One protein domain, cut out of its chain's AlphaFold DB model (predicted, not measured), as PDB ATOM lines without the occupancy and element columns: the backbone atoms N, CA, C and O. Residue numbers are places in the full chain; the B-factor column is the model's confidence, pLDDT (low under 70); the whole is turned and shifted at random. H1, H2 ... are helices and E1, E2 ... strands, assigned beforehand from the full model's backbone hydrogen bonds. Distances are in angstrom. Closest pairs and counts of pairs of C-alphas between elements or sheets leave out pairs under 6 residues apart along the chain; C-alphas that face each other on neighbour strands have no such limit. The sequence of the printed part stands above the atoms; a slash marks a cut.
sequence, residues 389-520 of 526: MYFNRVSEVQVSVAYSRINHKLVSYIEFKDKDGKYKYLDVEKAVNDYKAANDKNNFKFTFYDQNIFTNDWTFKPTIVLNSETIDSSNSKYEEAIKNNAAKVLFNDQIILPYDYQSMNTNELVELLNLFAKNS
ATOM      1  N   MET A 389     -35.425  26.375  12.404       94.06
ATOM      2  CA  MET A 389     -35.019  27.736  12.035       94.06
ATOM      3  C   MET A 389     -36.192  28.557  11.485       94.06
ATOM      4  O   MET A 389     -36.409  29.694  11.906       94.06
ATOM      5  N   TYR A 390     -36.991  27.971  10.592       91.88
ATOM      6  CA  TYR A 390     -38.151  28.636  10.002       91.88
ATOM      7  C   TYR A 390     -39.236  28.947  11.044       91.88
ATOM      8  O   TYR A 390     -39.873  30.004  10.993       91.88
ATOM      9  N   PHE A 391     -39.425  28.070  12.035       87.31
ATOM     10  CA  PHE A 391     -40.290  28.337  13.186       87.31
ATOM     11  C   PHE A 391     -39.778  29.507  14.033       87.31
ATOM     12  O   PHE A 391     -40.547  30.387  14.419       87.31
ATOM     13  N   ASN A 392     -38.461  29.587  14.232       87.19
ATOM     14  CA  ASN A 392     -37.794  30.703  14.907       87.19
ATOM     15  C   ASN A 392     -37.632  31.953  14.022       87.19
ATOM     16  O   ASN A 392     -36.796  32.810  14.302       87.19
ATOM     17  N   ARG A 393     -38.470  32.093  12.984       87.31
ATOM     18  CA  ARG A 393     -38.580  33.281  12.122       87.31
ATOM     19  C   ARG A 393     -37.312  33.624  11.338       87.31
ATOM     20  O   ARG A 393     -37.141  34.774  10.939       87.31
ATOM     21  N   VAL A 394     -36.464  32.638  11.045       91.50
ATOM     22  CA  VAL A 394     -35.484  32.795   9.965       91.50
ATOM     23  C   VAL A 394     -36.275  32.865   8.658       91.50
ATOM     24  O   VAL A 394     -36.842  31.871   8.212       91.50
ATOM     25  N   SER A 395     -36.392  34.067   8.091       83.12
ATOM     26  CA  SER A 395     -37.278  34.347   6.952       83.12
ATOM     27  C   SER A 395     -36.824  33.685   5.657       83.12
ATOM     28  O   SER A 395     -37.640  33.451   4.768       83.12
ATOM     29  N   GLU A 396     -35.525  33.411   5.550       93.25
ATOM     30  CA  GLU A 396     -34.905  32.842   4.367       93.25
ATOM     31  C   GLU A 396     -34.107  31.603   4.756       93.25
ATOM     32  O   GLU A 396     -32.934  31.711   5.096       93.25
ATOM     33  N   VAL A 397     -34.767  30.440   4.758       96.06
ATOM     34  CA  VAL A 397     -34.137  29.140   5.034       96.06
ATOM     35  C   VAL A 397     -34.807  28.030   4.233       96.06
ATOM     36  O   VAL A 397     -36.029  27.887   4.239       96.06
ATOM     37  N   GLN A 398     -34.011  27.210   3.556       96.25
ATOM     38  CA  GLN A 398     -34.502  26.038   2.840       96.25
ATOM     39  C   GLN A 398     -33.470  24.910   2.806       96.25
ATOM     40  O   GLN A 398     -32.311  25.079   3.181       96.25
ATOM     41  N   VAL A 399     -33.923  23.738   2.364       96.19
ATOM     42  CA  VAL A 399     -33.062  22.585   2.088       96.19
ATOM     43  C   VAL A 399     -32.898  22.462   0.584       96.19
ATOM     44  O   VAL A 399     -33.873  22.584  -0.160       96.19
ATOM     45  N   SER A 400     -31.673  22.204   0.147       95.44
ATOM     46  CA  SER A 400     -31.336  22.039  -1.260       95.44
ATOM     47  C   SER A 400     -30.337  20.897  -1.442       95.44
ATOM     48  O   SER A 400     -29.816  20.338  -0.470       95.44
ATOM     49  N   VAL A 401     -30.130  20.506  -2.697       95.25
ATOM     50  CA  VAL A 401     -29.221  19.429  -3.081       95.25
ATOM     51  C   VAL A 401     -28.336  19.903  -4.216       95.25
ATOM     52  O   VAL A 401     -28.826  20.423  -5.213       95.25
ATOM     53  N   ALA A 402     -27.035  19.699  -4.060       95.75
ATOM     54  CA  ALA A 402     -26.043  19.913  -5.105       95.75
ATOM     55  C   ALA A 402     -25.217  18.641  -5.304       95.75
ATOM     56  O   ALA A 402     -25.290  17.697  -4.519       95.75
ATOM     57  N   TYR A 403     -24.417  18.620  -6.355       96.06
ATOM     58  CA  TYR A 403     -23.414  17.604  -6.627       96.06
ATOM     59  C   TYR A 403     -22.021  18.165  -6.315       96.06
ATOM     60  O   TYR A 403     -21.682  19.252  -6.766       96.06
ATOM     61  N   SER A 404     -21.205  17.444  -5.551       95.25
ATOM     62  CA  SER A 404     -19.796  17.786  -5.322       95.25
ATOM     63  C   SER A 404     -18.955  17.283  -6.493       95.25
ATOM     64  O   SER A 404     -18.887  16.073  -6.729       95.25
ATOM     65  N   ARG A 405     -18.303  18.203  -7.214       93.19
ATOM     66  CA  ARG A 405     -17.388  17.882  -8.321       93.19
ATOM     67  C   ARG A 405     -16.174  17.095  -7.835       93.19
ATOM     68  O   ARG A 405     -15.700  16.236  -8.564       93.19
ATOM     69  N   ILE A 406     -15.691  17.382  -6.625       92.31
ATOM     70  CA  ILE A 406     -14.480  16.765  -6.069       92.31
ATOM     71  C   ILE A 406     -14.775  15.363  -5.533       92.31
ATOM     72  O   ILE A 406     -14.024  14.426  -5.784       92.31
ATOM     73  N   ASN A 407     -15.864  15.212  -4.775       91.06
ATOM     74  CA  ASN A 407     -16.163  13.957  -4.081       91.06
ATOM     75  C   ASN A 407     -17.083  13.024  -4.877       91.06
ATOM     76  O   ASN A 407     -17.341  11.912  -4.420       91.06
ATOM     77  N   HIS A 408     -17.608  13.483  -6.018       92.94
ATOM     78  CA  HIS A 408     -18.565  12.759  -6.856       92.94
ATOM     79  C   HIS A 408     -19.749  12.216  -6.043       92.94
ATOM     80  O   HIS A 408     -19.998  11.012  -5.982       92.94
ATOM     81  N   LYS A 409     -20.458  13.123  -5.353       92.50
ATOM     82  CA  LYS A 409     -21.604  12.791  -4.491       92.50
ATOM     83  C   LYS A 409     -22.676  13.860  -4.480       92.50
ATOM     84  O   LYS A 409     -22.380  15.034  -4.681       92.50
ATOM     85  N   LEU A 410     -23.899  13.458  -4.148       93.81
ATOM     86  CA  LEU A 410     -24.953  14.400  -3.780       93.81
ATOM     87  C   LEU A 410     -24.708  14.941  -2.367       93.81
ATOM     88  O   LEU A 410     -24.395  14.190  -1.445       93.81
ATOM     89  N   VAL A 411     -24.880  16.248  -2.207       94.62
ATOM     90  CA  VAL A 411     -24.742  16.985  -0.953       94.62
ATOM     91  C   VAL A 411     -26.096  17.588  -0.615       94.62
ATOM     92  O   VAL A 411     -26.577  18.465  -1.328       94.62
ATOM     93  N   SER A 412     -26.715  17.113   0.466       94.00
ATOM     94  CA  SER A 412     -27.904  17.752   1.042       94.00
ATOM     95  C   SER A 412     -27.461  18.833   2.019       94.00
ATOM     96  O   SER A 412     -26.790  18.530   3.008       94.00
ATOM     97  N   TYR A 413     -27.835  20.080   1.755       96.88
ATOM     98  CA  TYR A 413     -27.412  21.218   2.564       96.88
ATOM     99  C   TYR A 413     -28.586  22.088   3.000       96.88
ATOM    100  O   TYR A 413     -29.633  22.147   2.349       96.88
ATOM    101  N   ILE A 414     -28.392  22.771   4.126       98.06
ATOM    102  CA  ILE A 414     -29.259  23.865   4.563       98.06
ATOM    103  C   ILE A 414     -28.664  25.148   3.999       98.06
ATOM    104  O   ILE A 414     -27.483  25.417   4.213       98.06
ATOM    105  N   GLU A 415     -29.475  25.940   3.308       97.25
ATOM    106  CA  GLU A 415     -29.124  27.313   2.960       97.25
ATOM    107  C   GLU A 415     -30.016  28.289   3.713       97.25
ATOM    108  O   GLU A 415     -31.229  28.089   3.823       97.25
ATOM    109  N   PHE A 416     -29.413  29.339   4.257       97.25
ATOM    110  CA  PHE A 416     -30.144  30.373   4.972       97.25
ATOM    111  C   PHE A 416     -29.434  31.716   4.891       97.25
ATOM    112  O   PHE A 416     -28.216  31.776   4.728       97.25
ATOM    113  N   LYS A 417     -30.196  32.799   5.028       96.50
ATOM    114  CA  LYS A 417     -29.636  34.143   5.169       96.50
ATOM    115  C   LYS A 417     -29.377  34.434   6.637       96.50
ATOM    116  O   LYS A 417     -30.303  34.419   7.450       96.50
ATOM    117  N   ASP A 418     -28.118  34.665   6.975       95.81
ATOM    118  CA  ASP A 418     -27.711  34.979   8.337       95.81
ATOM    119  C   ASP A 418     -28.077  36.433   8.706       95.81
ATOM    120  O   ASP A 418     -28.508  37.228   7.865       95.81
ATOM    121  N   LYS A 419     -27.932  36.800   9.981       94.62
ATOM    122  CA  LYS A 419     -28.245  38.144  10.494       94.62
ATOM    123  C   LYS A 419     -27.374  39.249   9.885       94.62
ATOM    124  O   LYS A 419     -27.790  40.404   9.884       94.62
ATOM    125  N   ASP A 420     -26.212  38.901   9.333       93.06
ATOM    126  CA  ASP A 420     -25.346  39.808   8.565       93.06
ATOM    127  C   ASP A 420     -25.855  40.072   7.130       93.06
ATOM    128  O   ASP A 420     -25.233  40.820   6.374       93.06
ATOM    129  N   GLY A 421     -26.982  39.463   6.747       92.62
ATOM    130  CA  GLY A 421     -27.593  39.584   5.429       92.62
ATOM    131  C   GLY A 421     -26.969  38.690   4.357       92.62
ATOM    132  O   GLY A 421     -27.425  38.740   3.214       92.62
ATOM    133  N   LYS A 422     -25.966  37.868   4.692       93.88
ATOM    134  CA  LYS A 422     -25.286  36.978   3.746       93.88
ATOM    135  C   LYS A 422     -25.864  35.572   3.800       93.88
ATOM    136  O   LYS A 422     -26.214  35.068   4.866       93.88
ATOM    137  N   TYR A 423     -25.916  34.913   2.648       95.69
ATOM    138  CA  TYR A 423     -26.273  33.502   2.594       95.69
ATOM    139  C   TYR A 423     -25.137  32.622   3.114       95.69
ATOM    140  O   TYR A 423     -23.959  32.854   2.827       95.69
ATOM    141  N   LYS A 424     -25.524  31.611   3.886       97.12
ATOM    142  CA  LYS A 424     -24.668  30.574   4.450       97.12
ATOM    143  C   LYS A 424     -25.193  29.212   4.032       97.12
ATOM    144  O   LYS A 424     -26.407  29.010   3.964       97.12
ATOM    145  N   TYR A 425     -24.273  28.283   3.802       97.75
ATOM    146  CA  TYR A 425     -24.579  26.922   3.373       97.75
ATOM    147  C   TYR A 425     -23.919  25.917   4.318       97.75
ATOM    148  O   TYR A 425     -22.727  26.025   4.607       97.75
ATOM    149  N   LEU A 426     -24.679  24.937   4.802       98.00
ATOM    150  CA  LEU A 426     -24.188  23.891   5.702       98.00
ATOM    151  C   LEU A 426     -24.417  22.511   5.081       98.00
ATOM    152  O   LEU A 426     -25.564  22.078   4.966       98.00
ATOM    153  N   ASP A 427     -23.335  21.805   4.740       97.12
ATOM    154  CA  ASP A 427     -23.380  20.365   4.447       97.12
ATOM    155  C   ASP A 427     -23.622  19.607   5.752       97.12
ATOM    156  O   ASP A 427     -22.743  19.507   6.611       97.12
ATOM    157  N   VAL A 428     -24.840  19.095   5.907       93.88
ATOM    158  CA  VAL A 428     -25.290  18.473   7.154       93.88
ATOM    159  C   VAL A 428     -24.573  17.154   7.412       93.88
ATOM    160  O   VAL A 428     -24.210  16.864   8.551       93.88
ATOM    161  N   GLU A 429     -24.340  16.355   6.371       93.50
ATOM    162  CA  GLU A 429     -23.657  15.073   6.519       93.50
ATOM    163  C   GLU A 429     -22.196  15.288   6.914       93.50
ATOM    164  O   GLU A 429     -21.711  14.677   7.871       93.50
ATOM    165  N   LYS A 430     -21.510  16.215   6.235       94.62
ATOM    166  CA  LYS A 430     -20.133  16.569   6.575       94.62
ATOM    167  C   LYS A 430     -20.036  17.147   7.985       94.62
ATOM    168  O   LYS A 430     -19.180  16.712   8.745       94.62
ATOM    169  N   ALA A 431     -20.933  18.059   8.361       95.56
ATOM    170  CA  ALA A 431     -20.957  18.655   9.693       95.56
ATOM    171  C   ALA A 431     -21.062  17.595  10.804       95.56
ATOM    172  O   ALA A 431     -20.295  17.626  11.768       95.56
ATOM    173  N   VAL A 432     -21.971  16.622  10.652       93.62
ATOM    174  CA  VAL A 432     -22.131  15.521  11.617       93.62
ATOM    175  C   VAL A 432     -20.875  14.653  11.691       93.62
ATOM    176  O   VAL A 432     -20.440  14.295  12.788       93.62
ATOM    177  N   ASN A 433     -20.293  14.305  10.542       93.06
ATOM    178  CA  ASN A 433     -19.121  13.434  10.475       93.06
ATOM    179  C   ASN A 433     -17.866  14.115  11.039       93.06
ATOM    180  O   ASN A 433     -17.162  13.508  11.846       93.06
ATOM    181  N   ASP A 434     -17.628  15.379  10.689       94.69
ATOM    182  CA  ASP A 434     -16.497  16.166  11.187       94.69
ATOM    183  C   ASP A 434     -16.560  16.319  12.714       94.69
ATOM    184  O   ASP A 434     -15.569  16.078  13.399       94.69
ATOM    185  N   TYR A 435     -17.732  16.657  13.269       94.12
ATOM    186  CA  TYR A 435     -17.900  16.795  14.720       94.12
ATOM    187  C   TYR A 435     -17.661  15.462  15.448       94.12
ATOM    188  O   TYR A 435     -17.049  15.428  16.516       94.12
ATOM    189  N   LYS A 436     -18.112  14.335  14.879       89.56
ATOM    190  CA  LYS A 436     -17.867  13.000  15.456       89.56
ATOM    191  C   LYS A 436     -16.393  12.600  15.417       89.56
ATOM    192  O   LYS A 436     -15.950  11.911  16.332       89.56
ATOM    193  N   ALA A 437     -15.666  13.022  14.385       92.38
ATOM    194  CA  ALA A 437     -14.236  12.772  14.225       92.38
ATOM    195  C   ALA A 437     -13.349  13.754  15.016       92.38
ATOM    196  O   ALA A 437     -12.143  13.535  15.127       92.38
ATOM    197  N   ALA A 438     -13.915  14.834  15.559       92.94
ATOM    198  CA  ALA A 438     -13.161  15.854  16.272       92.94
ATOM    199  C   ALA A 438     -12.631  15.359  17.626       92.94
ATOM    200  O   ALA A 438     -13.382  14.865  18.471       92.94
ATOM    201  N   ASN A 439     -11.335  15.579  17.860       89.62
ATOM    202  CA  ASN A 439     -10.678  15.260  19.131       89.62
ATOM    203  C   ASN A 439     -11.067  16.238  20.255       89.62
ATOM    204  O   ASN A 439     -11.195  15.829  21.405       89.62
ATOM    205  N   ASP A 440     -11.279  17.518  19.927       90.25
ATOM    206  CA  ASP A 440     -11.722  18.551  20.870       90.25
ATOM    207  C   ASP A 440     -13.133  19.036  20.515       90.25
ATOM    208  O   ASP A 440     -13.326  19.949  19.710       90.25
ATOM    209  N   LYS A 441     -14.133  18.409  21.138       87.25
ATOM    210  CA  LYS A 441     -15.553  18.748  20.951       87.25
ATOM    211  C   LYS A 441     -15.955  20.079  21.588       87.25
ATOM    212  O   LYS A 441     -16.983  20.643  21.214       87.25
ATOM    213  N   ASN A 442     -15.183  20.582  22.552       85.19
ATOM    214  CA  ASN A 442     -15.528  21.811  23.263       85.19
ATOM    215  C   ASN A 442     -15.233  23.047  22.410       85.19
ATOM    216  O   ASN A 442     -16.024  23.984  22.429       85.19
ATOM    217  N   ASN A 443     -14.154  23.009  21.625       88.12
ATOM    218  CA  ASN A 443     -13.746  24.107  20.744       88.12
ATOM    219  C   ASN A 443     -14.073  23.873  19.259       88.12
ATOM    220  O   ASN A 443     -13.672  24.671  18.407       88.12
ATOM    221  N   PHE A 444     -14.775  22.786  18.928       92.69
ATOM    222  CA  PHE A 444     -15.154  22.484  17.553       92.69
ATOM    223  C   PHE A 444     -16.059  23.578  16.971       92.69
ATOM    224  O   PHE A 444     -17.026  24.002  17.602       92.69
ATOM    225  N   LYS A 445     -15.774  23.994  15.734       94.00
ATOM    226  CA  LYS A 445     -16.600  24.938  14.976       94.00
ATOM    227  C   LYS A 445     -17.086  24.277  13.699       94.00
ATOM    228  O   LYS A 445     -16.282  23.766  12.925       94.00
ATOM    229  N   PHE A 446     -18.395  24.321  13.475       96.31
ATOM    230  CA  PHE A 446     -18.966  23.878  12.212       96.31
ATOM    231  C   PHE A 446     -18.567  24.828  11.083       96.31
ATOM    232  O   PHE A 446     -18.535  26.049  11.251       96.31
ATOM    233  N   THR A 447     -18.280  24.252   9.922       96.31
ATOM    234  CA  THR A 447     -17.978  25.014   8.713       96.31
ATOM    235  C   THR A 447     -19.274  25.432   8.034       96.31
ATOM    236  O   THR A 447     -20.052  24.583   7.603       96.31
ATOM    237  N   PHE A 448     -19.466  26.742   7.894       97.31
ATOM    238  CA  PHE A 448     -20.500  27.331   7.050       97.31
ATOM    239  C   PHE A 448     -19.842  27.902   5.805       97.31
ATOM    240  O   PHE A 448     -18.962  28.759   5.898       97.31
ATOM    241  N   TYR A 449     -20.272  27.428   4.647       97.19
ATOM    242  CA  TYR A 449     -19.778  27.903   3.368       97.19
ATOM    243  C   TYR A 449     -20.481  29.200   2.960       97.19
ATOM    244  O   TYR A 449     -21.605  29.481   3.389       97.19
ATOM    245  N   ASP A 450     -19.815  29.981   2.117       95.19
ATOM    246  CA  ASP A 450     -20.408  31.073   1.349       95.19
ATOM    247  C   ASP A 450     -20.713  30.603  -0.086       95.19
ATOM    248  O   ASP A 450     -20.536  29.432  -0.421       95.19
ATOM    249  N   GLN A 451     -21.173  31.515  -0.947       93.00
ATOM    250  CA  GLN A 451     -21.512  31.200  -2.339       93.00
ATOM    251  C   GLN A 451     -20.326  30.657  -3.157       93.00
ATOM    252  O   GLN A 451     -20.550  29.954  -4.141       93.00
ATOM    253  N   ASN A 452     -19.072  30.899  -2.748       94.19
ATOM    254  CA  ASN A 452     -17.906  30.428  -3.498       94.19
ATOM    255  C   ASN A 452     -17.814  28.897  -3.527       94.19
ATOM    256  O   ASN A 452     -17.135  28.347  -4.394       94.19
ATOM    257  N   ILE A 453     -18.516  28.188  -2.632       95.56
ATOM    258  CA  ILE A 453     -18.580  26.724  -2.677       95.56
ATOM    259  C   ILE A 453     -19.131  26.203  -4.007       95.56
ATOM    260  O   ILE A 453     -18.701  25.139  -4.445       95.56
ATOM    261  N   PHE A 454     -20.002  26.958  -4.690       94.44
ATOM    262  CA  PHE A 454     -20.586  26.550  -5.972       94.44
ATOM    263  C   PHE A 454     -19.631  26.732  -7.161       94.44
ATOM    264  O   PHE A 454     -19.686  26.002  -8.153       94.44
ATOM    265  N   THR A 455     -18.668  27.638  -7.037       91.44
ATOM    266  CA  THR A 455     -17.562  27.743  -7.995       91.44
ATOM    267  C   THR A 455     -16.491  26.692  -7.705       91.44
ATOM    268  O   THR A 455     -15.945  26.090  -8.624       91.44
ATOM    269  N   ASN A 456     -16.213  26.441  -6.424       92.94
ATOM    270  CA  ASN A 456     -15.074  25.628  -5.998       92.94
ATOM    271  C   ASN A 456     -15.349  24.116  -5.998       92.94
ATOM    272  O   ASN A 456     -14.436  23.336  -6.255       92.94
ATOM    273  N   ASP A 457     -16.573  23.682  -5.683       95.31
ATOM    274  CA  ASP A 457     -16.900  22.254  -5.559       95.31
ATOM    275  C   ASP A 457     -18.343  21.932  -5.961       95.31
ATOM    276  O   ASP A 457     -18.554  21.128  -6.866       95.31
ATOM    277  N   TRP A 458     -19.344  22.562  -5.351       96.06
ATOM    278  CA  TRP A 458     -20.750  22.199  -5.551       96.06
ATOM    279  C   TRP A 458     -21.290  22.677  -6.899       96.06
ATOM    280  O   TRP A 458     -20.976  23.761  -7.353       96.06
ATOM    281  N   THR A 459     -22.128  21.883  -7.552       95.31
ATOM    282  CA  THR A 459     -22.748  22.209  -8.844       95.31
ATOM    283  C   THR A 459     -24.127  21.591  -8.942       95.31
ATOM    284  O   THR A 459     -24.407  20.583  -8.296       95.31
ATOM    285  N   PHE A 460     -24.976  22.135  -9.803       95.31
ATOM    286  CA  PHE A 460     -26.221  21.474 -10.204       95.31
ATOM    287  C   PHE A 460     -26.091  20.712 -11.525       95.31
ATOM    288  O   PHE A 460     -27.025  20.038 -11.946       95.31
ATOM    289  N   LYS A 461     -24.920  20.773 -12.166       94.62
ATOM    290  CA  LYS A 461     -24.590  20.027 -13.384       94.62
ATOM    291  C   LYS A 461     -23.621  18.893 -13.035       94.62
ATOM    292  O   LYS A 461     -22.414  19.140 -12.966       94.62
ATOM    293  N   PRO A 462     -24.117  17.679 -12.731       95.38
ATOM    294  CA  PRO A 462     -23.271  16.579 -12.286       95.38
ATOM    295  C   PRO A 462     -22.394  16.056 -13.423       95.38
ATOM    296  O   PRO A 462     -22.744  16.194 -14.592       95.38
ATOM    297  N   THR A 463     -21.280  15.412 -13.089       95.44
ATOM    298  CA  THR A 463     -20.426  14.736 -14.076       95.44
ATOM    299  C   THR A 463     -21.126  13.492 -14.626       95.44
ATOM    300  O   THR A 463     -21.678  12.701 -13.861       95.44
ATOM    301  N   ILE A 464     -21.083  13.303 -15.944       95.44
ATOM    302  CA  ILE A 464     -21.745  12.205 -16.654       95.44
ATOM    303  C   ILE A 464     -20.714  11.188 -17.141       95.44
ATOM    304  O   ILE A 464     -19.640  11.558 -17.598       95.44
ATOM    305  N   VAL A 465     -21.048   9.903 -17.078       94.50
ATOM    306  CA  VAL A 465     -20.303   8.803 -17.693       94.50
ATOM    307  C   VAL A 465     -21.113   8.265 -18.865       94.50
ATOM    308  O   VAL A 465     -22.250   7.820 -18.684       94.50
ATOM    309  N   LEU A 466     -20.529   8.276 -20.061       93.81
ATOM    310  CA  LEU A 466     -21.126   7.725 -21.277       93.81
ATOM    311  C   LEU A 466     -20.043   7.010 -22.088       93.81
ATOM    312  O   LEU A 466     -19.015   7.600 -22.391       93.81
ATOM    313  N   ASN A 467     -20.258   5.739 -22.444       91.31
ATOM    314  CA  ASN A 467     -19.282   4.927 -23.193       91.31
ATOM    315  C   ASN A 467     -17.867   4.924 -22.572       91.31
ATOM    316  O   ASN A 467     -16.871   4.987 -23.288       91.31
ATOM    317  N   SER A 468     -17.786   4.871 -21.237       89.00
ATOM    318  CA  SER A 468     -16.539   4.970 -20.456       89.00
ATOM    319  C   SER A 468     -15.811   6.324 -20.536       89.00
ATOM    320  O   SER A 468     -14.729   6.456 -19.971       89.00
ATOM    321  N   GLU A 469     -16.392   7.337 -21.188       93.50
ATOM    322  CA  GLU A 469     -15.924   8.726 -21.167       93.50
ATOM    323  C   GLU A 469     -16.583   9.477 -20.001       93.50
ATOM    324  O   GLU A 469     -17.796   9.377 -19.795       93.50
ATOM    325  N   THR A 470     -15.784  10.240 -19.253       94.56
ATOM    326  CA  THR A 470     -16.255  11.149 -18.200       94.56
ATOM    327  C   THR A 470     -16.424  12.550 -18.785       94.56
ATOM    328  O   THR A 470     -15.469  13.144 -19.279       94.56
ATOM    329  N   ILE A 471     -17.641  13.079 -18.718       94.44
ATOM    330  CA  ILE A 471     -18.078  14.323 -19.349       94.44
ATOM    331  C   ILE A 471     -18.562  15.268 -18.246       94.44
ATOM    332  O   ILE A 471     -19.613  15.054 -17.638       94.44
ATOM    333  N   ASP A 472     -17.788  16.311 -17.955       92.94
ATOM    334  CA  ASP A 472     -18.205  17.379 -17.042       92.94
ATOM    335  C   ASP A 472     -19.034  18.462 -17.753       92.94
ATOM    336  O   ASP A 472     -19.172  18.474 -18.977       92.94
ATOM    337  N   SER A 473     -19.586  19.395 -16.974       88.19
ATOM    338  CA  SER A 473     -20.459  20.461 -17.475       88.19
ATOM    339  C   SER A 473     -19.774  21.495 -18.374       88.19
ATOM    340  O   SER A 473     -20.467  22.322 -18.960       88.19
ATOM    341  N   SER A 474     -18.440  21.507 -18.439       89.06
ATOM    342  CA  SER A 474     -17.674  22.389 -19.329       89.06
ATOM    343  C   SER A 474     -17.448  21.770 -20.713       89.06
ATOM    344  O   SER A 474     -17.098  22.474 -21.661       89.06
ATOM    345  N   ASN A 475     -17.679  20.461 -20.852       93.69
ATOM    346  CA  ASN A 475     -17.528  19.739 -22.106       93.69
ATOM    347  C   ASN A 475     -18.663  20.081 -23.090       93.69
ATOM    348  O   ASN A 475     -19.844  20.065 -22.738       93.69
ATOM    349  N   SER A 476     -18.321  20.321 -24.359       92.38
ATOM    350  CA  SER A 476     -19.287  20.669 -25.414       92.38
ATOM    351  C   SER A 476     -20.333  19.584 -25.694       92.38
ATOM    352  O   SER A 476     -21.403  19.895 -26.214       92.38
ATOM    353  N   LYS A 477     -20.060  18.325 -25.328       92.56
ATOM    354  CA  LYS A 477     -20.983  17.190 -25.477       92.56
ATOM    355  C   LYS A 477     -21.947  17.017 -24.300       92.56
ATOM    356  O   LYS A 477     -22.780  16.114 -24.342       92.56
ATOM    357  N   TYR A 478     -21.851  17.829 -23.245       93.00
ATOM    358  CA  TYR A 478     -22.617  17.622 -22.011       93.00
ATOM    359  C   TYR A 478     -24.131  17.534 -22.248       93.00
ATOM    360  O   TYR A 478     -24.778  16.576 -21.830       93.00
ATOM    361  N   GLU A 479     -24.682  18.494 -22.993       91.62
ATOM    362  CA  GLU A 479     -26.120  18.577 -23.290       91.62
ATOM    363  C   GLU A 479     -26.633  17.410 -24.149       91.62
ATOM    364  O   GLU A 479     -27.812  17.057 -24.094       91.62
ATOM    365  N   GLU A 480     -25.763  16.801 -24.959       90.62
ATOM    366  CA  GLU A 480     -26.077  15.585 -25.711       90.62
ATOM    367  C   GLU A 480     -26.005  14.354 -24.798       90.62
ATOM    368  O   GLU A 480     -26.899  13.506 -24.819       90.62
ATOM    369  N   ALA A 481     -24.981  14.287 -23.944       91.56
ATOM    370  CA  ALA A 481     -24.757  13.174 -23.034       91.56
ATOM    371  C   ALA A 481     -25.915  12.993 -22.042       91.56
ATOM    372  O   ALA A 481     -26.387  11.871 -21.872       91.56
ATOM    373  N   ILE A 482     -26.435  14.076 -21.452       92.06
ATOM    374  CA  ILE A 482     -27.571  14.004 -20.512       92.06
ATOM    375  C   ILE A 482     -28.881  13.549 -21.164       92.06
ATOM    376  O   ILE A 482     -29.819  13.218 -20.455       92.06
ATOM    377  N   LYS A 483     -28.991  13.559 -22.498       89.62
ATOM    378  CA  LYS A 483     -30.185  13.075 -23.212       89.62
ATOM    379  C   LYS A 483     -30.085  11.594 -23.564       89.62
ATOM    380  O   LYS A 483     -31.059  11.006 -24.031       89.62
ATOM    381  N   ASN A 484     -28.915  10.985 -23.372       91.06
ATOM    382  CA  ASN A 484     -28.666   9.604 -23.733       91.06
ATOM    383  C   ASN A 484     -29.110   8.651 -22.612       91.06
ATOM    384  O   ASN A 484     -28.632   8.734 -21.486       91.06
ATOM    385  N   ASN A 485     -29.964   7.678 -22.935       88.25
ATOM    386  CA  ASN A 485     -30.482   6.710 -21.958       88.25
ATOM    387  C   ASN A 485     -29.405   5.803 -21.330       88.25
ATOM    388  O   ASN A 485     -29.652   5.208 -20.283       88.25
ATOM    389  N   ALA A 486     -28.236   5.660 -21.962       90.38
ATOM    390  CA  ALA A 486     -27.111   4.894 -21.426       90.38
ATOM    391  C   ALA A 486     -26.208   5.716 -20.488       90.38
ATOM    392  O   ALA A 486     -25.345   5.142 -19.821       90.38
ATOM    393  N   ALA A 487     -26.388   7.039 -20.436       92.12
ATOM    394  CA  ALA A 487     -25.608   7.915 -19.577       92.12
ATOM    395  C   ALA A 487     -25.891   7.646 -18.094       92.12
ATOM    396  O   ALA A 487     -27.029   7.398 -17.686       92.12
ATOM    397  N   LYS A 488     -24.852   7.746 -17.265       92.69
ATOM    398  CA  LYS A 488     -24.934   7.620 -15.805       92.69
ATOM    399  C   LYS A 488     -24.309   8.834 -15.146       92.69
ATOM    400  O   LYS A 488     -23.327   9.360 -15.655       92.69
ATOM    401  N   VAL A 489     -24.828   9.259 -14.000       92.50
ATOM    402  CA  VAL A 489     -24.095  10.207 -13.154       92.50
ATOM    403  C   VAL A 489     -22.903   9.490 -12.521       92.50
ATOM    404  O   VAL A 489     -23.046   8.368 -12.032       92.50
ATOM    405  N   LEU A 490     -21.733  10.126 -12.547       93.25
ATOM    406  CA  LEU A 490     -20.550   9.625 -11.860       93.25
ATOM    407  C   LEU A 490     -20.755   9.745 -10.348       93.25
ATOM    408  O   LEU A 490     -20.929  10.843  -9.825       93.25
ATOM    409  N   PHE A 491     -20.689   8.621  -9.647       91.44
ATOM    410  CA  PHE A 491     -20.624   8.585  -8.192       91.44
ATOM    411  C   PHE A 491     -19.364   7.852  -7.759       91.44
ATOM    412  O   PHE A 491     -18.911   6.939  -8.445       91.44
ATOM    413  N   ASN A 492     -18.794   8.248  -6.625       85.62
ATOM    414  CA  ASN A 492     -17.734   7.464  -6.002       85.62
ATOM    415  C   ASN A 492     -18.330   6.148  -5.469       85.62
ATOM    416  O   ASN A 492     -19.314   6.175  -4.731       85.62
ATOM    417  N   ASP A 493     -17.714   5.015  -5.812       72.31
ATOM    418  CA  ASP A 493     -18.186   3.659  -5.488       72.31
ATOM    419  C   ASP A 493     -18.369   3.402  -3.980       72.31
ATOM    420  O   ASP A 493     -19.065   2.470  -3.578       72.31
ATOM    421  N   GLN A 494     -17.760   4.226  -3.124       66.12
ATOM    422  CA  GLN A 494     -17.902   4.146  -1.667       66.12
ATOM    423  C   GLN A 494     -19.120   4.905  -1.120       66.12
ATOM    424  O   GLN A 494     -19.396   4.846   0.081       66.12
ATOM    425  N   ILE A 495     -19.833   5.651  -1.966       68.12
ATOM    426  CA  ILE A 495     -20.870   6.584  -1.538       68.12
ATOM    427  C   ILE A 495     -22.248   6.001  -1.784       68.12
ATOM    428  O   ILE A 495     -22.663   5.693  -2.898       68.12
ATOM    429  N   ILE A 496     -22.996   5.921  -0.694       69.88
ATOM    430  CA  ILE A 496     -24.368   5.451  -0.691       69.88
ATOM    431  C   ILE A 496     -25.280   6.648  -0.917       69.88
ATOM    432  O   ILE A 496     -25.356   7.555  -0.082       69.88
ATOM    433  N   LEU A 497     -26.001   6.628  -2.038       79.75
ATOM    434  CA  LEU A 497     -27.012   7.636  -2.327       79.75
ATOM    435  C   LEU A 497     -28.146   7.567  -1.297       79.75
ATOM    436  O   LEU A 497     -28.586   6.462  -0.962       79.75
ATOM    437  N   PRO A 498     -28.672   8.717  -0.837       78.88
ATOM    438  CA  PRO A 498     -29.923   8.744  -0.094       78.88
ATOM    439  C   PRO A 498     -31.023   7.990  -0.845       78.88
ATOM    440  O   PRO A 498     -31.139   8.103  -2.066       78.88
ATOM    441  N   TYR A 499     -31.836   7.239  -0.105       75.69
ATOM    442  CA  TYR A 499     -32.850   6.335  -0.657       75.69
ATOM    443  C   TYR A 499     -33.758   6.985  -1.713       75.69
ATOM    444  O   TYR A 499     -34.046   6.364  -2.731       75.69
ATOM    445  N   ASP A 500     -34.178   8.241  -1.504       76.88
ATOM    446  CA  ASP A 500     -35.045   8.970  -2.444       76.88
ATOM    447  C   ASP A 500     -34.423   9.139  -3.846       76.88
ATOM    448  O   ASP A 500     -35.159   9.342  -4.808       76.88
ATOM    449  N   TYR A 501     -33.097   9.037  -3.973       84.62
ATOM    450  CA  TYR A 501     -32.368   9.189  -5.235       84.62
ATOM    451  C   TYR A 501     -31.944   7.856  -5.857       84.62
ATOM    452  O   TYR A 501     -31.594   7.826  -7.030       84.62
ATOM    453  N   GLN A 502     -31.987   6.750  -5.105       83.44
ATOM    454  CA  GLN A 502     -31.489   5.448  -5.569       83.44
ATOM    455  C   GLN A 502     -32.266   4.900  -6.774       83.44
ATOM    456  O   GLN A 502     -31.704   4.163  -7.579       83.44
ATOM    457  N   SER A 503     -33.549   5.250  -6.902       82.62
ATOM    458  CA  SER A 503     -34.396   4.816  -8.018       82.62
ATOM    459  C   SER A 503     -34.426   5.792  -9.195       82.62
ATOM    460  O   SER A 503     -35.080   5.490 -10.189       82.62
ATOM    461  N   MET A 504     -33.798   6.969  -9.078       88.00
ATOM    462  CA  MET A 504     -33.826   7.977 -10.138       88.00
ATOM    463  C   MET A 504     -32.840   7.610 -11.241       88.00
ATOM    464  O   MET A 504     -31.679   7.299 -10.975       88.00
ATOM    465  N   ASN A 505     -33.286   7.689 -12.491       88.25
ATOM    466  CA  ASN A 505     -32.361   7.639 -13.619       88.25
ATOM    467  C   ASN A 505     -31.628   8.984 -13.797       88.25
ATOM    468  O   ASN A 505     -31.956   9.990 -13.165       88.25
ATOM    469  N   THR A 506     -30.628   9.004 -14.678       88.94
ATOM    470  CA  THR A 506     -29.792  10.186 -14.945       88.94
ATOM    471  C   THR A 506     -30.615  11.415 -15.317       88.94
ATOM    472  O   THR A 506     -30.384  12.487 -14.760       88.94
ATOM    473  N   ASN A 507     -31.606  11.265 -16.196       88.44
ATOM    474  CA  ASN A 507     -32.414  12.386 -16.676       88.44
ATOM    475  C   ASN A 507     -33.256  12.969 -15.539       88.44
ATOM    476  O   ASN A 507     -33.319  14.183 -15.379       88.44
ATOM    477  N   GLU A 508     -33.862  12.106 -14.721       89.38
ATOM    478  CA  GLU A 508     -34.652  12.519 -13.558       89.38
ATOM    479  C   GLU A 508     -33.802  13.245 -12.515       89.38
ATOM    480  O   GLU A 508     -34.232  14.264 -11.972       89.38
ATOM    481  N   LEU A 509     -32.589  12.753 -12.253       92.06
ATOM    482  CA  LEU A 509     -31.686  13.380 -11.297       92.06
ATOM    483  C   LEU A 509     -31.164  14.733 -11.802       92.06
ATOM    484  O   LEU A 509     -31.144  15.700 -11.042       92.06
ATOM    485  N   VAL A 510     -30.773  14.829 -13.076       92.81
ATOM    486  CA  VAL A 510     -30.343  16.095 -13.696       92.81
ATOM    487  C   VAL A 510     -31.487  17.105 -13.705       92.81
ATOM    488  O   VAL A 510     -31.294  18.269 -13.360       92.81
ATOM    489  N   GLU A 511     -32.702  16.668 -14.035       90.81
ATOM    490  CA  GLU A 511     -33.890  17.512 -13.970       90.81
ATOM    491  C   GLU A 511     -34.127  18.036 -12.545       90.81
ATOM    492  O   GLU A 511     -34.352  19.233 -12.357       90.81
ATOM    493  N   LEU A 512     -34.018  17.171 -11.534       92.25
ATOM    494  CA  LEU A 512     -34.152  17.565 -10.134       92.25
ATOM    495  C   LEU A 512     -33.080  18.581  -9.710       92.25
ATOM    496  O   LEU A 512     -33.401  19.560  -9.038       92.25
ATOM    497  N   LEU A 513     -31.820  18.386 -10.107       94.56
ATOM    498  CA  LEU A 513     -30.746  19.335  -9.802       94.56
ATOM    499  C   LEU A 513     -30.968  20.686 -10.494       94.56
ATOM    500  O   LEU A 513     -30.804  21.721  -9.853       94.56
ATOM    501  N   ASN A 514     -31.440  20.699 -11.743       92.31
ATOM    502  CA  ASN A 514     -31.822  21.932 -12.441       92.31
ATOM    503  C   ASN A 514     -32.969  22.667 -11.731       92.31
ATOM    504  O   ASN A 514     -32.983  23.900 -11.657       92.31
ATOM    505  N   LEU A 515     -33.929  21.923 -11.175       92.38
ATOM    506  CA  LEU A 515     -34.975  22.505 -10.341       92.38
ATOM    507  C   LEU A 515     -34.389  23.131  -9.072       92.38
ATOM    508  O   LEU A 515     -34.743  24.266  -8.753       92.38
ATOM    509  N   PHE A 516     -33.465  22.459  -8.380       94.12
ATOM    510  CA  PHE A 516     -32.769  23.061  -7.239       94.12
ATOM    511  C   PHE A 516     -31.975  24.310  -7.637       94.12
ATOM    512  O   PHE A 516     -32.104  25.324  -6.956       94.12
ATOM    513  N   ALA A 517     -31.265  24.297  -8.770       93.06
ATOM    514  CA  ALA A 517     -30.531  25.453  -9.287       93.06
ATOM    515  C   ALA A 517     -31.444  26.678  -9.437       93.06
ATOM    516  O   ALA A 517     -31.195  27.728  -8.841       93.06
ATOM    517  N   LYS A 518     -32.577  26.514 -10.137       90.56
ATOM    518  CA  LYS A 518     -33.575  27.574 -10.375       90.56
ATOM    519  C   LYS A 518     -34.177  28.139  -9.082       90.56
ATOM    520  O   LYS A 518     -34.604  29.295  -9.047       90.56
ATOM    521  N   ASN A 519     -34.245  27.321  -8.034       90.75
ATOM    522  CA  ASN A 519     -34.864  27.674  -6.758       90.75
ATOM    523  C   ASN A 519     -33.842  28.057  -5.671       90.75
ATOM    524  O   ASN A 519     -34.253  28.436  -4.572       90.75
ATOM    525  N   SER A 520     -32.542  27.990  -5.958       91.12
ATOM    526  CA  SER A 520     -31.465  28.352  -5.033       91.12
ATOM    527  C   SER A 520     -31.319  29.872  -4.870       91.12
ATOM    528  O   SER A 520     -31.904  30.666  -5.622       91.12
TER     529      SER A 520
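AT A GLANCE: This is residues 389 to 520 of the 526 residues of the protein "Putative lipoprotein Mm14" of Mycoplasma meleagridis ATCC 25294 (UniProt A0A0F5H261). A strongly twisted sheet of three strands, E1, E2 and E3, has the long helix H5 packed slantwise over its edge strand E1, while H1 leads away from the end of E3, and residues 436 to 443, of which 436 to 437 belong to H1, stick out. At the other end of the longest axis a small head is made by the hairpin E4 and E5 with the short helix H3. The printed part has 132 residues with five named helices and five named strands, in the order E1 E2 E3 H1 H2 E4 E5 H3 H4 H5; both sheets, E1 - E2 - E3 and E4 - E5, are antiparallel. The class is mixed, helices and strands, with under half of the residues in named elements. The whole is only just compact, close to loose, with a radius of gyration of the C-alphas of 16.5 A and spans of 49 by 34 by 26 A.

HOW THE PARTS SIT: E1, residues 397 to 404, E2, residues 409 to 417, and E3, residues 423 to 427, form a meander, each strand the antiparallel neighbour of the one before. E1 and E2 are a hairpin, with N 404 and O 409 2.8 A apart; E2 and E3 are another, with N 424 and O 416 2.8 A apart. H5, residues 506 to 519, is on this sheet at a height over the sheet of 8.9 A; its closest C-alphas to E1 are those of Ser 400 and Phe 516, 6.2 A apart. It lies over E1, slantwise to the strands, at 36 degrees on the local plane. H1, residues 428 to 437, only grazes the sheet with residues 428 to 431; its closest C-alphas to E2 are those of Tyr 413 and Val 428, 5.8 A apart. H2, residues 452 to 456, only grazes it with residues 453 to 456. Residues 403 to 404 of E1 pair antiparallel with residues 458 to 459. E4, residues 464 to 466, and E5, residues 469 to 471, are a hairpin apart from E1, E2 and E3, with N 464 and O 471 2.8 A apart. H3, residues 478 to 481, has its closest C-alphas to E5 in Ile 471 and Tyr 478, 6.2 A apart. H4, residues 499 to 502, is close to but not clearly touching H5, the C-alphas of Tyr 501 and Leu 509 being 7.4 A apart. In H1, H2 and H5 every O i to N i+4 pair is within hydrogen-bond range; H3 and H4 are too short for such a pair.

IN THESE COORDINATES: E1 begins at C-alpha 397, (-34.137, 29.140, 5.034), and is 21.0 A long. E2 is 24.8 A, E3 13.6 A and H1 14.3 A long. H5 is 20.0 A long and ends at C-alpha 519, (-34.864, 27.674, -6.758).

THE WHOLE: The two C-alphas farthest apart, those of Asn 442 and Glu 480, are 50.5 A apart. The printed part has no cut. The links from H1 to H2 and from H3 to H4 are long. The mean pLDDT of the printed part is 91.5, with residues 494 to 496 under 70.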